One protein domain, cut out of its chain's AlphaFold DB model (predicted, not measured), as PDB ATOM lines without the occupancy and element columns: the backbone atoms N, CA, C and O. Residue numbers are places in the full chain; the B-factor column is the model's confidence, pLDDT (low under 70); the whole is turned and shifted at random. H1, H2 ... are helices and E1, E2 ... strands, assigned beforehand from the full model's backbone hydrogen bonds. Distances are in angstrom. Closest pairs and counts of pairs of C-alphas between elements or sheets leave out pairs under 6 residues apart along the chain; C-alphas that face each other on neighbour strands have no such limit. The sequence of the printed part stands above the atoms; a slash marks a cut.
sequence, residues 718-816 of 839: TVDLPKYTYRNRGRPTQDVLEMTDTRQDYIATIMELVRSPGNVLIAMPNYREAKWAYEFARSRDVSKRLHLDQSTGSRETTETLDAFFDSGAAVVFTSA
ATOM      1  N   THR A 718      17.263  14.393  -4.546       90.00
ATOM      2  CA  THR A 718      17.048  14.713  -5.964       90.00
ATOM      3  C   THR A 718      15.607  14.383  -6.343       90.00
ATOM      4  O   THR A 718      15.106  13.317  -5.988       90.00
ATOM      5  N   VAL A 719      14.940  15.282  -7.069       89.75
ATOM      6  CA  VAL A 719      13.587  15.062  -7.606       89.75
ATOM      7  C   VAL A 719      13.695  14.800  -9.106       89.75
ATOM      8  O   VAL A 719      14.365  15.552  -9.812       89.75
ATOM      9  N   ASP A 720      13.049  13.738  -9.587       93.06
ATOM     10  CA  ASP A 720      13.018  13.375 -11.009       93.06
ATOM     11  C   ASP A 720      12.073  14.316 -11.774       93.06
ATOM     12  O   ASP A 720      10.861  14.105 -11.826       93.06
ATOM     13  N   LEU A 721      12.636  15.410 -12.294       92.94
ATOM     14  CA  LEU A 721      11.940  16.443 -13.060       92.94
ATOM     15  C   LEU A 721      12.632  16.676 -14.415       92.94
ATOM     16  O   LEU A 721      13.864  16.617 -14.502       92.94
ATOM     17  N   PRO A 722      11.883  17.012 -15.483       92.19
ATOM     18  CA  PRO A 722      12.477  17.384 -16.766       92.19
ATOM     19  C   PRO A 722      13.327  18.659 -16.640       92.19
ATOM     20  O   PRO A 722      12.916  19.615 -15.991       92.19
ATOM     21  N   LYS A 723      14.483  18.728 -17.321       91.12
ATOM     22  CA  LYS A 723      15.367  19.917 -17.299       91.12
ATOM     23  C   LYS A 723      14.585  21.209 -17.594       91.12
ATOM     24  O   LYS A 723      13.937  21.308 -18.637       91.12
ATOM     25  N   TYR A 724      14.691  22.220 -16.730       90.38
ATOM     26  CA  TYR A 724      13.957  23.489 -16.857       90.38
ATOM     27  C   TYR A 724      14.636  24.470 -17.831       90.38
ATOM     28  O   TYR A 724      15.341  25.400 -17.438       90.38
ATOM     29  N   THR A 725      14.441  24.259 -19.132       88.00
ATOM     30  CA  THR A 725      15.106  25.024 -20.203       88.00
ATOM     31  C   THR A 725      14.203  26.108 -20.796       88.00
ATOM     32  O   THR A 725      12.979  26.050 -20.681       88.00
ATOM     33  N   TYR A 726      14.783  27.072 -21.520       81.12
ATOM     34  CA  TYR A 726      14.007  28.052 -22.296       81.12
ATOM     35  C   TYR A 726      13.010  27.392 -23.271       81.12
ATOM     36  O   TYR A 726      11.893  27.877 -23.429       81.12
ATOM     37  N   ARG A 727      13.388  26.252 -23.873       85.69
ATOM     38  CA  ARG A 727      12.603  25.561 -24.911       85.69
ATOM     39  C   ARG A 727      11.340  24.864 -24.378       85.69
ATOM     40  O   ARG A 727      10.393  24.718 -25.141       85.69
ATOM     41  N   ASN A 728      11.299  24.447 -23.105       90.56
ATOM     42  CA  ASN A 728      10.167  23.696 -22.522       90.56
ATOM     43  C   ASN A 728       9.444  24.394 -21.352       90.56
ATOM     44  O   ASN A 728       8.281  24.078 -21.092       90.56
ATOM     45  N   ARG A 729      10.059  25.372 -20.670       88.62
ATOM     46  CA  ARG A 729       9.416  26.070 -19.534       88.62
ATOM     47  C   ARG A 729       8.249  26.987 -19.918       88.62
ATOM     48  O   ARG A 729       7.482  27.388 -19.048       88.62
ATOM     49  N   GLY A 730       8.124  27.363 -21.192       88.94
ATOM     50  CA  GLY A 730       7.102  28.302 -21.663       88.94
ATOM     51  C   GLY A 730       7.201  29.704 -21.038       88.94
ATOM     52  O   GLY A 730       8.101  30.005 -20.246       88.94
ATOM     53  N   ARG A 731       6.263  30.589 -21.395       85.88
ATOM     54  CA  ARG A 731       6.172  31.932 -20.795       85.88
ATOM     55  C   ARG A 731       5.633  31.838 -19.353       85.88
ATOM     56  O   ARG A 731       4.755  31.012 -19.107       85.88
ATOM     57  N   PRO A 732       6.098  32.679 -18.410       86.12
ATOM     58  CA  PRO A 732       5.487  32.771 -17.087       86.12
ATOM     59  C   PRO A 732       4.012  33.189 -17.177       86.12
ATOM     60  O   PRO A 732       3.691  34.219 -17.766       86.12
ATOM     61  N   THR A 733       3.134  32.396 -16.569       88.62
ATOM     62  CA  THR A 733       1.693  32.657 -16.398       88.62
ATOM     63  C   THR A 733       1.276  32.211 -14.997       88.62
ATOM     64  O   THR A 733       1.944  31.373 -14.385       88.62
ATOM     65  N   GLN A 734       0.206  32.797 -14.462       90.56
ATOM     66  CA  GLN A 734      -0.363  32.423 -13.162       90.56
ATOM     67  C   GLN A 734      -1.541  31.436 -13.304       90.56
ATOM     68  O   GLN A 734      -1.930  30.811 -12.314       90.56
ATOM     69  N   ASP A 735      -2.089  31.258 -14.515       90.31
ATOM     70  CA  ASP A 735      -3.094  30.226 -14.790       90.31
ATOM     71  C   ASP A 735      -2.409  28.878 -15.042       90.31
ATOM     72  O   ASP A 735      -1.605  28.724 -15.959       90.31
ATOM     73  N   VAL A 736      -2.751  27.881 -14.225       89.00
ATOM     74  CA  VAL A 736      -2.208  26.519 -14.319       89.00
ATOM     75  C   VAL A 736      -2.588  25.854 -15.648       89.00
ATOM     76  O   VAL A 736      -1.818  25.047 -16.154       89.00
ATOM     77  N   LEU A 737      -3.731  26.212 -16.247       90.31
ATOM     78  CA  LEU A 737      -4.184  25.645 -17.524       90.31
ATOM     79  C   LEU A 737      -3.396  26.169 -18.737       90.31
ATOM     80  O   LEU A 737      -3.449  25.557 -19.802       90.31
ATOM     81  N   GLU A 738      -2.676  27.283 -18.585       91.44
ATOM     82  CA  GLU A 738      -1.802  27.861 -19.615       91.44
ATOM     83  C   GLU A 738      -0.324  27.456 -19.444       91.44
ATOM     84  O   GLU A 738       0.507  27.744 -20.309       91.44
ATOM     85  N   MET A 739       0.031  26.804 -18.333       94.44
ATOM     86  CA  MET A 739       1.394  26.338 -18.065       94.44
ATOM     87  C   MET A 739       1.737  25.098 -18.899       94.44
ATOM     88  O   MET A 739       0.933  24.174 -19.012       94.44
ATOM     89  N   THR A 740       2.977  25.026 -19.395       95.06
ATOM     90  CA  THR A 740       3.534  23.768 -19.919       95.06
ATOM     91  C   THR A 740       3.675  22.739 -18.798       95.06
ATOM     92  O   THR A 740       3.863  23.122 -17.642       95.06
ATOM     93  N   ASP A 741       3.649  21.448 -19.134       94.44
ATOM     94  CA  ASP A 741       3.779  20.342 -18.169       94.44
ATOM     95  C   ASP A 741       4.994  20.543 -17.241       94.44
ATOM     96  O   ASP A 741       4.849  20.603 -16.024       94.44
ATOM     97  N   THR A 742       6.167  20.851 -17.813       94.38
ATOM     98  CA  THR A 742       7.391  21.198 -17.063       94.38
ATOM     99  C   THR A 742       7.184  22.332 -16.050       94.38
ATOM    100  O   THR A 742       7.728  22.282 -14.950       94.38
ATOM    101  N   ARG A 743       6.407  23.370 -16.381       95.06
ATOM    102  CA  ARG A 743       6.130  24.474 -15.450       95.06
ATOM    103  C   ARG A 743       5.122  24.070 -14.364       95.06
ATOM    104  O   ARG A 743       5.256  24.542 -13.234       95.06
ATOM    105  N   GLN A 744       4.170  23.186 -14.675       95.19
ATOM    106  CA  GLN A 744       3.240  22.606 -13.698       95.19
ATOM    107  C   GLN A 744       3.970  21.710 -12.685       95.19
ATOM    108  O   GLN A 744       3.753  21.858 -11.480       95.19
ATOM    109  N   ASP A 745       4.880  20.850 -13.148       94.88
ATOM    110  CA  ASP A 745       5.655  19.949 -12.289       94.88
ATOM    111  C   ASP A 745       6.533  20.742 -11.308       94.88
ATOM    112  O   ASP A 745       6.470  20.539 -10.093       94.88
ATOM    113  N   TYR A 746       7.282  21.733 -11.812       95.62
ATOM    114  CA  TYR A 746       8.135  22.577 -10.970       95.62
ATOM    115  C   TYR A 746       7.333  23.384  -9.947       95.62
ATOM    116  O   TYR A 746       7.736  23.445  -8.783       95.62
ATOM    117  N   ILE A 747       6.195  23.988 -10.323       95.31
ATOM    118  CA  ILE A 747       5.408  24.757  -9.347       95.31
ATOM    119  C   ILE A 747       4.735  23.854  -8.307       95.31
ATOM    120  O   ILE A 747       4.586  24.265  -7.156       95.31
ATOM    121  N   ALA A 748       4.382  22.613  -8.660       94.44
ATOM    122  CA  ALA A 748       3.889  21.630  -7.700       94.44
ATOM    123  C   ALA A 748       4.961  21.300  -6.645       94.44
ATOM    124  O   ALA A 748       4.689  21.440  -5.449       94.44
ATOM    125  N   THR A 749       6.187  20.973  -7.075       95.25
ATOM    126  CA  THR A 749       7.331  20.699  -6.186       95.25
ATOM    127  C   THR A 749       7.692  21.911  -5.321       95.25
ATOM    128  O   THR A 749       7.827  21.788  -4.102       95.25
ATOM    129  N   ILE A 750       7.764  23.110  -5.910       95.56
ATOM    130  CA  ILE A 750       7.998  24.372  -5.185       95.56
ATOM    131  C   ILE A 750       6.944  24.574  -4.090       95.56
ATOM    132  O   ILE A 750       7.287  24.879  -2.949       95.56
ATOM    133  N   MET A 751       5.660  24.361  -4.393       95.81
ATOM    134  CA  MET A 751       4.579  24.529  -3.415       95.81
ATOM    135  C   MET A 751       4.537  23.439  -2.333       95.81
ATOM    136  O   MET A 751       3.866  23.626  -1.314       95.81
ATOM    137  N   GLU A 752       5.217  22.309  -2.519       94.12
ATOM    138  CA  GLU A 752       5.458  21.325  -1.461       94.12
ATOM    139  C   GLU A 752       6.588  21.796  -0.533       94.12
ATOM    140  O   GLU A 752       6.383  21.893   0.680       94.12
ATOM    141  N   LEU A 753       7.718  22.240  -1.097       93.38
ATOM    142  CA  LEU A 753       8.839  22.819  -0.342       93.38
ATOM    143  C   LEU A 753       8.422  24.057   0.467       93.38
ATOM    144  O   LEU A 753       8.750  24.157   1.648       93.38
ATOM    145  N   VAL A 754       7.617  24.958  -0.105       95.00
ATOM    146  CA  VAL A 754       7.039  26.129   0.589       95.00
ATOM    147  C   VAL A 754       6.266  25.730   1.857       95.00
ATOM    148  O   VAL A 754       6.280  26.470   2.842       95.00
ATOM    149  N   ARG A 755       5.613  24.560   1.866       92.50
ATOM    150  CA  ARG A 755       4.793  24.062   2.988       92.50
ATOM    151  C   ARG A 755       5.560  23.218   4.010       92.50
ATOM    152  O   ARG A 755       4.993  22.906   5.057       92.50
ATOM    153  N   SER A 756       6.814  22.859   3.737       91.06
ATOM    154  CA  SER A 756       7.686  22.154   4.691       91.06
ATOM    155  C   SER A 756       7.883  22.952   6.000       91.06
ATOM    156  O   SER A 756       7.588  24.147   6.040       91.06
ATOM    157  N   PRO A 757       8.381  22.360   7.098       88.75
ATOM    158  CA  PRO A 757       8.766  23.118   8.293       88.75
ATOM    159  C   PRO A 757       9.932  24.099   8.049       88.75
ATOM    160  O   PRO A 757      10.618  24.028   7.037       88.75
ATOM    161  N   GLY A 758      10.176  25.013   8.994       88.50
ATOM    162  CA  GLY A 758      11.375  25.868   9.000       88.50
ATOM    163  C   GLY A 758      11.431  26.958   7.919       88.50
ATOM    164  O   GLY A 758      10.436  27.257   7.251       88.50
ATOM    165  N   ASN A 759      12.605  27.576   7.782       91.31
ATOM    166  CA  ASN A 759      12.898  28.541   6.722       91.31
ATOM    167  C   ASN A 759      13.307  27.808   5.437       91.31
ATOM    168  O   ASN A 759      13.955  26.769   5.508       91.31
ATOM    169  N   VAL A 760      12.917  28.333   4.273       93.12
ATOM    170  CA  VAL A 760      13.200  27.721   2.962       93.12
ATOM    171  C   VAL A 760      13.751  28.772   2.005       93.12
ATOM    172  O   VAL A 760      13.181  29.854   1.877       93.12
ATOM    173  N   LEU A 761      14.835  28.444   1.312       93.00
ATOM    174  CA  LEU A 761      15.367  29.225   0.199       93.00
ATOM    175  C   LEU A 761      15.007  28.518  -1.110       93.00
ATOM    176  O   LEU A 761      15.139  27.300  -1.213       93.00
ATOM    177  N   ILE A 762      14.527  29.276  -2.096       94.56
ATOM    178  CA  ILE A 762      14.159  28.769  -3.422       94.56
ATOM    179  C   ILE A 762      14.933  29.565  -4.470       94.56
ATOM    180  O   ILE A 762      14.563  30.691  -4.806       94.56
ATOM    181  N   ALA A 763      16.009  28.964  -4.972       94.00
ATOM    182  CA  ALA A 763      16.809  29.496  -6.067       94.00
ATOM    183  C   ALA A 763      16.226  29.035  -7.413       94.00
ATOM    184  O   ALA A 763      16.153  27.841  -7.702       94.00
ATOM    185  N   MET A 764      15.791  29.989  -8.235       93.00
ATOM    186  CA  MET A 764      15.284  29.768  -9.594       93.00
ATOM    187  C   MET A 764      16.333  30.204 -10.632       93.00
ATOM    188  O   MET A 764      17.205  31.002 -10.306       93.00
ATOM    189  N   PRO A 765      16.257  29.779 -11.908       89.44
ATOM    190  CA  PRO A 765      17.308  30.080 -12.894       89.44
ATOM    191  C   PRO A 765      17.564  31.568 -13.194       89.44
ATOM    192  O   PRO A 765      18.543  31.885 -13.856       89.44
ATOM    193  N   ASN A 766      16.661  32.470 -12.800       85.44
ATOM    194  CA  ASN A 766      16.833  33.925 -12.842       85.44
ATOM    195  C   ASN A 766      15.750  34.612 -11.986       85.44
ATOM    196  O   ASN A 766      14.727  34.002 -11.653       85.44
ATOM    197  N   TYR A 767      15.922  35.908 -11.700       85.50
ATOM    198  CA  TYR A 767      14.964  36.707 -10.921       85.50
ATOM    199  C   TYR A 767      13.542  36.751 -11.515       85.50
ATOM    200  O   TYR A 767      12.569  36.841 -10.768       85.50
ATOM    201  N   ARG A 768      13.378  36.644 -12.842       87.50
ATOM    202  CA  ARG A 768      12.051  36.625 -13.488       87.50
ATOM    203  C   ARG A 768      11.275  35.347 -13.152       87.50
ATOM    204  O   ARG A 768      10.079  35.417 -12.868       87.50
ATOM    205  N   GLU A 769      11.945  34.198 -13.150       92.69
ATOM    206  CA  GLU A 769      11.360  32.921 -12.723       92.69
ATOM    207  C   GLU A 769      11.175  32.865 -11.192       92.69
ATOM    208  O   GLU A 769      10.156  32.357 -10.724       92.69
ATOM    209  N   ALA A 770      12.081  33.468 -10.408       92.69
ATOM    210  CA  ALA A 770      11.925  33.627  -8.953       92.69
ATOM    211  C   ALA A 770      10.671  34.442  -8.594       92.69
ATOM    212  O   ALA A 770       9.836  34.001  -7.802       92.69
ATOM    213  N   LYS A 771      10.491  35.598  -9.248       91.56
ATOM    214  CA  LYS A 771       9.317  36.466  -9.101       91.56
ATOM    215  C   LYS A 771       8.022  35.755  -9.475       91.56
ATOM    216  O   LYS A 771       7.042  35.876  -8.744       91.56
ATOM    217  N   TRP A 772       8.012  34.987 -10.566       94.31
ATOM    218  CA  TRP A 772       6.848  34.187 -10.957       94.31
ATOM    219  C   TRP A 772       6.451  33.173  -9.872       94.31
ATOM    220  O   TRP A 772       5.281  33.131  -9.484       94.31
ATOM    221  N   ALA A 773       7.416  32.405  -9.352       95.56
ATOM    222  CA  ALA A 773       7.176  31.409  -8.309       95.56
ATOM    223  C   ALA A 773       6.706  32.056  -6.990       95.56
ATOM    224  O   ALA A 773       5.759  31.569  -6.368       95.56
ATOM    225  N   TYR A 774       7.298  33.193  -6.609       95.25
ATOM    226  CA  TYR A 774       6.861  34.013  -5.477       95.25
ATOM    227  C   TYR A 774       5.424  34.523  -5.645       95.25
ATOM    228  O   TYR A 774       4.604  34.375  -4.740       95.25
ATOM    229  N   GLU A 775       5.086  35.106  -6.800       94.12
ATOM    230  CA  GLU A 775       3.738  35.609  -7.082       94.12
ATOM    231  C   GLU A 775       2.698  34.484  -7.050       94.12
ATOM    232  O   GLU A 775       1.618  34.669  -6.479       94.12
ATOM    233  N   PHE A 776       3.044  33.306  -7.582       95.12
ATOM    234  CA  PHE A 776       2.193  32.126  -7.513       95.12
ATOM    235  C   PHE A 776       2.000  31.678  -6.063       95.12
ATOM    236  O   PHE A 776       0.859  31.519  -5.635       95.12
ATOM    237  N   ALA A 777       3.071  31.540  -5.275       94.50
ATOM    238  CA  ALA A 777       2.986  31.171  -3.861       94.50
ATOM    239  C   ALA A 777       2.155  32.178  -3.048       94.50
ATOM    240  O   ALA A 777       1.287  31.772  -2.278       94.50
ATOM    241  N   ARG A 778       2.336  33.482  -3.294       93.50
ATOM    242  CA  ARG A 778       1.571  34.580  -2.679       93.50
ATOM    243  C   ARG A 778       0.088  34.578  -3.070       93.50
ATOM    244  O   ARG A 778      -0.737  35.089  -2.320       93.50
ATOM    245  N   SER A 779      -0.270  34.012  -4.226       90.56
ATOM    246  CA  SER A 779      -1.673  33.815  -4.634       90.56
ATOM    247  C   SER A 779      -2.373  32.661  -3.899       90.56
ATOM    248  O   SER A 779      -3.589  32.498  -4.022       90.56
ATOM    249  N   ARG A 780      -1.623  31.835  -3.154       89.75
ATOM    250  CA  ARG A 780      -2.135  30.691  -2.390       89.75
ATOM    251  C   ARG A 780      -2.132  30.995  -0.894       89.75
ATOM    252  O   ARG A 780      -1.385  31.837  -0.410       89.75
ATOM    253  N   ASP A 781      -2.959  30.262  -0.157       83.75
ATOM    254  CA  ASP A 781      -2.981  30.312   1.305       83.75
ATOM    255  C   ASP A 781      -1.734  29.602   1.861       83.75
ATOM    256  O   ASP A 781      -1.662  28.369   1.910       83.75
ATOM    257  N   VAL A 782      -0.704  30.391   2.177       88.25
ATOM    258  CA  VAL A 782       0.595  29.940   2.691       88.25
ATOM    259  C   VAL A 782       0.828  30.566   4.062       88.25
ATOM    260  O   VAL A 782       0.752  31.778   4.229       88.25
ATOM    261  N   SER A 783       1.142  29.732   5.054       87.06
ATOM    262  CA  SER A 783       1.322  30.148   6.452       87.06
ATOM    263  C   SER A 783       2.682  30.786   6.762       87.06
ATOM    264  O   SER A 783       2.850  31.369   7.835       87.06
ATOM    265  N   LYS A 784       3.659  30.660   5.855       93.19
ATOM    266  CA  LYS A 784       4.993  31.265   5.973       93.19
ATOM    267  C   LYS A 784       5.012  32.695   5.443       93.19
ATOM    268  O   LYS A 784       4.288  33.037   4.512       93.19
ATOM    269  N   ARG A 785       5.919  33.504   5.989       93.62
ATOM    270  CA  ARG A 785       6.251  34.833   5.452       93.62
ATOM    271  C   ARG A 785       6.974  34.648   4.114       93.62
ATOM    272  O   ARG A 785       7.879  33.826   4.044       93.62
ATOM    273  N   LEU A 786       6.573  35.363   3.065       94.06
ATOM    274  CA  LEU A 786       7.176  35.235   1.734       94.06
ATOM    275  C   LEU A 786       7.984  36.489   1.405       94.06
ATOM    276  O   LEU A 786       7.450  37.593   1.496       94.06
ATOM    277  N   HIS A 787       9.225  36.293   0.973       93.75
ATOM    278  CA  HIS A 787      10.149  37.338   0.541       93.75
ATOM    279  C   HIS A 787      10.596  37.076  -0.898       93.75
ATOM    280  O   HIS A 787      10.731  35.921  -1.309       93.75
ATOM    281  N   LEU A 788      10.829  38.143  -1.660       90.25
ATOM    282  CA  LEU A 788      11.328  38.084  -3.031       90.25
ATOM    283  C   LEU A 788      12.604  38.910  -3.129       90.25
ATOM    284  O   LEU A 788      12.568  40.115  -2.896       90.25
ATOM    285  N   ASP A 789      13.681  38.251  -3.527       86.56
ATOM    286  CA  ASP A 789      14.944  38.874  -3.887       86.56
ATOM    287  C   ASP A 789      14.898  39.452  -5.309       86.56
ATOM    288  O   ASP A 789      14.158  38.968  -6.175       86.56
ATOM    289  N   GLN A 790      15.684  40.497  -5.554       77.25
ATOM    290  CA  GLN A 790      15.733  41.228  -6.820       77.25
ATOM    291  C   GLN A 790      17.157  41.721  -7.084       77.25
ATOM    292  O   GLN A 790      17.912  41.967  -6.148       77.25
ATOM    293  N   SER A 791      17.495  41.939  -8.359       70.00
ATOM    294  CA  SER A 791      18.756  42.569  -8.772       70.00
ATOM    295  C   SER A 791      18.804  44.031  -8.306       70.00
ATOM    296  O   SER A 791      18.404  44.936  -9.033       70.00
ATOM    297  N   THR A 792      19.232  44.244  -7.064       61.47
ATOM    298  CA  THR A 792      19.190  45.521  -6.337       61.47
ATOM    299  C   THR A 792      20.479  45.719  -5.536       61.47
ATOM    300  O   THR A 792      21.322  44.825  -5.461       61.47
ATOM    301  N   GLY A 793      20.677  46.912  -4.970       56.31
ATOM    302  CA  GLY A 793      21.888  47.224  -4.207       56.31
ATOM    303  C   GLY A 793      22.005  46.412  -2.912       56.31
ATOM    304  O   GLY A 793      21.003  46.093  -2.273       56.31
ATOM    305  N   SER A 794      23.239  46.165  -2.460       58.88
ATOM    306  CA  SER A 794      23.564  45.322  -1.291       58.88
ATOM    307  C   SER A 794      22.791  45.648  -0.002       58.88
ATOM    308  O   SER A 794      22.551  44.758   0.818       58.88
ATOM    309  N   ARG A 795      22.359  46.903   0.182       58.53
ATOM    310  CA  ARG A 795      21.486  47.320   1.292       58.53
ATOM    311  C   ARG A 795      20.124  46.613   1.259       58.53
ATOM    312  O   ARG A 795      19.680  46.124   2.291       58.53
ATOM    313  N   GLU A 796      19.489  46.519   0.095       68.50
ATOM    314  CA  GLU A 796      18.155  45.921  -0.075       68.50
ATOM    315  C   GLU A 796      18.206  44.392   0.046       68.50
ATOM    316  O   GLU A 796      17.346  43.785   0.691       68.50
ATOM    317  N   THR A 797      19.280  43.771  -0.451       72.12
ATOM    318  CA  THR A 797      19.601  42.358  -0.194       72.12
ATOM    319  C   THR A 797      19.758  42.089   1.308       72.12
ATOM    320  O   THR A 797      19.195  41.132   1.839       72.12
ATOM    321  N   THR A 798      20.471  42.968   2.024       71.44
ATOM    322  CA  THR A 798      20.677  42.855   3.480       71.44
ATOM    323  C   THR A 798      19.364  43.009   4.250       71.44
ATOM    324  O   THR A 798      19.074  42.199   5.127       71.44
ATOM    325  N   GLU A 799      18.533  43.995   3.899       78.19
ATOM    326  CA  GLU A 799      17.201  44.196   4.491       78.19
ATOM    327  C   GLU A 799      16.280  42.985   4.247       78.19
ATOM    328  O   GLU A 799      15.569  42.550   5.156       78.19
ATOM    329  N   THR A 800      16.351  42.379   3.057       82.44
ATOM    330  CA  THR A 800      15.612  41.154   2.703       82.44
ATOM    331  C   THR A 800      16.075  39.946   3.524       82.44
ATOM    332  O   THR A 800      15.246  39.163   3.995       82.44
ATOM    333  N   LEU A 801      17.384  39.802   3.754       82.19
ATOM    334  CA  LEU A 801      17.954  38.739   4.587       82.19
ATOM    335  C   LEU A 801      17.614  38.915   6.074       82.19
ATOM    336  O   LEU A 801      17.172  37.952   6.702       82.19
ATOM    337  N   ASP A 802      17.750  40.121   6.633       82.25
ATOM    338  CA  ASP A 802      17.339  40.411   8.017       82.25
ATOM    339  C   ASP A 802      15.838  40.092   8.199       82.25
ATOM    340  O   ASP A 802      15.452  39.408   9.152       82.25
ATOM    341  N   ALA A 803      14.994  40.463   7.227       84.00
ATOM    342  CA  ALA A 803      13.578  40.100   7.219       84.00
ATOM    343  C   ALA A 803      13.332  38.585   7.050       84.00
ATOM    344  O   ALA A 803      12.357  38.057   7.592       84.00
ATOM    345  N   PHE A 804      14.178  37.839   6.336       86.81
ATOM    346  CA  PHE A 804      14.080  36.378   6.222       86.81
ATOM    347  C   PHE A 804      14.404  35.669   7.549       86.81
ATOM    348  O   PHE A 804      13.637  34.801   7.980       86.81
ATOM    349  N   PHE A 805      15.468  36.086   8.242       82.81
ATOM    350  CA  PHE A 805      15.898  35.514   9.529       82.81
ATOM    351  C   PHE A 805      15.082  35.972  10.750       82.81
ATOM    352  O   PHE A 805      15.239  35.421  11.843       82.81
ATOM    353  N   ASP A 806      14.184  36.939  10.567       84.81
ATOM    354  CA  ASP A 806      13.265  37.419  11.596       84.81
ATOM    355  C   ASP A 806      12.370  36.301  12.188       84.81
ATOM    356  O   ASP A 806      12.232  35.204  11.638       84.81
ATOM    357  N   SER A 807      11.735  36.545  13.338       77.75
ATOM    358  CA  SER A 807      11.054  35.467  14.075       77.75
ATOM    359  C   SER A 807       9.872  34.834  13.316       77.75
ATOM    360  O   SER A 807       8.866  35.496  13.056       77.75
ATOM    361  N   GLY A 808       9.947  33.521  13.076       83.88
ATOM    362  CA  GLY A 808       8.883  32.713  12.467       83.88
ATOM    363  C   GLY A 808       9.193  32.306  11.024       83.88
ATOM    364  O   GLY A 808       9.897  33.017  10.312       83.88
ATOM    365  N   ALA A 809       8.651  31.159  10.603       91.75
ATOM    366  CA  ALA A 809       9.001  30.509   9.340       91.75
ATOM    367  C   ALA A 809       8.790  31.410   8.107       91.75
ATOM    368  O   ALA A 809       7.725  32.016   7.936       91.75
ATOM    369  N   ALA A 810       9.800  31.451   7.242       94.62
ATOM    370  CA  ALA A 810       9.817  32.242   6.018       94.62
ATOM    371  C   ALA A 810      10.222  31.424   4.780       94.62
ATOM    372  O   ALA A 810      10.818  30.351   4.885       94.62
ATOM    373  N   VAL A 811       9.906  31.957   3.603       95.56
ATOM    374  CA  VAL A 811      10.448  31.525   2.312       95.56
ATOM    375  C   VAL A 811      11.056  32.732   1.618       95.56
ATOM    376  O   VAL A 811      10.395  33.768   1.542       95.56
ATOM    377  N   VAL A 812      12.272  32.600   1.092       94.38
ATOM    378  CA  VAL A 812      12.864  33.579   0.170       94.38
ATOM    379  C   VAL A 812      12.985  32.964  -1.221       94.38
ATOM    380  O   VAL A 812      13.459  31.837  -1.371       94.38
ATOM    381  N   PHE A 813      12.521  33.692  -2.234       94.50
ATOM    382  CA  PHE A 813      12.673  33.339  -3.644       94.50
ATOM    383  C   PHE A 813      13.765  34.218  -4.250       94.50
ATOM    384  O   PHE A 813      13.679  35.440  -4.147       94.50
ATOM    385  N   THR A 814      14.767  33.613  -4.883       92.69
ATOM    386  CA  THR A 814      15.927  34.307  -5.468       92.69
ATOM    387  C   THR A 814      16.363  33.654  -6.785       92.69
ATOM    388  O   THR A 814      15.824  32.624  -7.196       92.69
ATOM    389  N   SER A 815      17.306  34.282  -7.481       88.88
ATOM    390  CA  SER A 815      18.050  33.679  -8.585       88.88
ATOM    391  C   SER A 815      19.114  32.714  -8.042       88.88
ATOM    392  O   SER A 815      19.678  32.964  -6.987       88.88
ATOM    393  N   ALA A 816      19.441  31.651  -8.777       86.44
ATOM    394  CA  ALA A 816      20.633  30.825  -8.529       86.44
ATOM    395  C   ALA A 816      21.952  31.555  -8.862       86.44
ATOM    396  O   ALA A 816      23.024  31.083  -8.506       86.44
TER     397      ALA A 816
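AT A GLANCE: This is residues 718 to 816 of the 839 residues of the protein "Rad3-related DNA helicase" of uncultured archaeon A07HR60 (UniProt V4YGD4). A small sheet of three parallel strands, order E1 E3 E2, stands between H2 over one face and H3 over the other, making three layers. H1 reaches it only with its last residues, and the long unnamed stretch 718 to 740 precedes H1. The 99 printed residues, mixed in class, hold H1 E1 H2 E2 H3 E3 in that order; they are compact, radius of gyration of the C-alphas 13.6 A, spans 36 by 29 by 26 A.

HOW THE PARTS SIT: H1, residues 741 to 753, only grazes the sheet and only just touches H2, residues 767 to 778, with 3 pairs of C-alphas within 8 A, the closest Met 751 and Ala 777 at 6.8 A. E3, residues 810 to 815, pairs with E1, residues 760 to 764, N 762 to O 812 at 2.9 A, and with E2, residues 785 to 788, N 811 to O 785 at 2.8 A. H2 has a height over the sheet of 7.3 A; H3, residues 794 to 805, on the opposite face, 9.9 A. E2, H3, E3 form a strand-helix-strand unit, two parallel neighbour strands with a helix between, and E1, H2, E2 a split one, with E3 between its strands; both crossovers are right-handed. In H1, H2 and H3 every O i to N i+4 pair is within hydrogen-bond range.

IN THESE COORDINATES: H1, 18.7 A long, begins at C-alpha 741 (3.779, 20.342, -18.169); E3, 16.8 A, ends at C-alpha 815 (18.050, 33.679, -8.585).

THE WHOLE: The two farthest C-alphas, Arg 727 and Ser 807, are 40.3 A apart. The printed part has no cut, and no link between named elements is long. Residues 792 to 796 have pLDDT under 70.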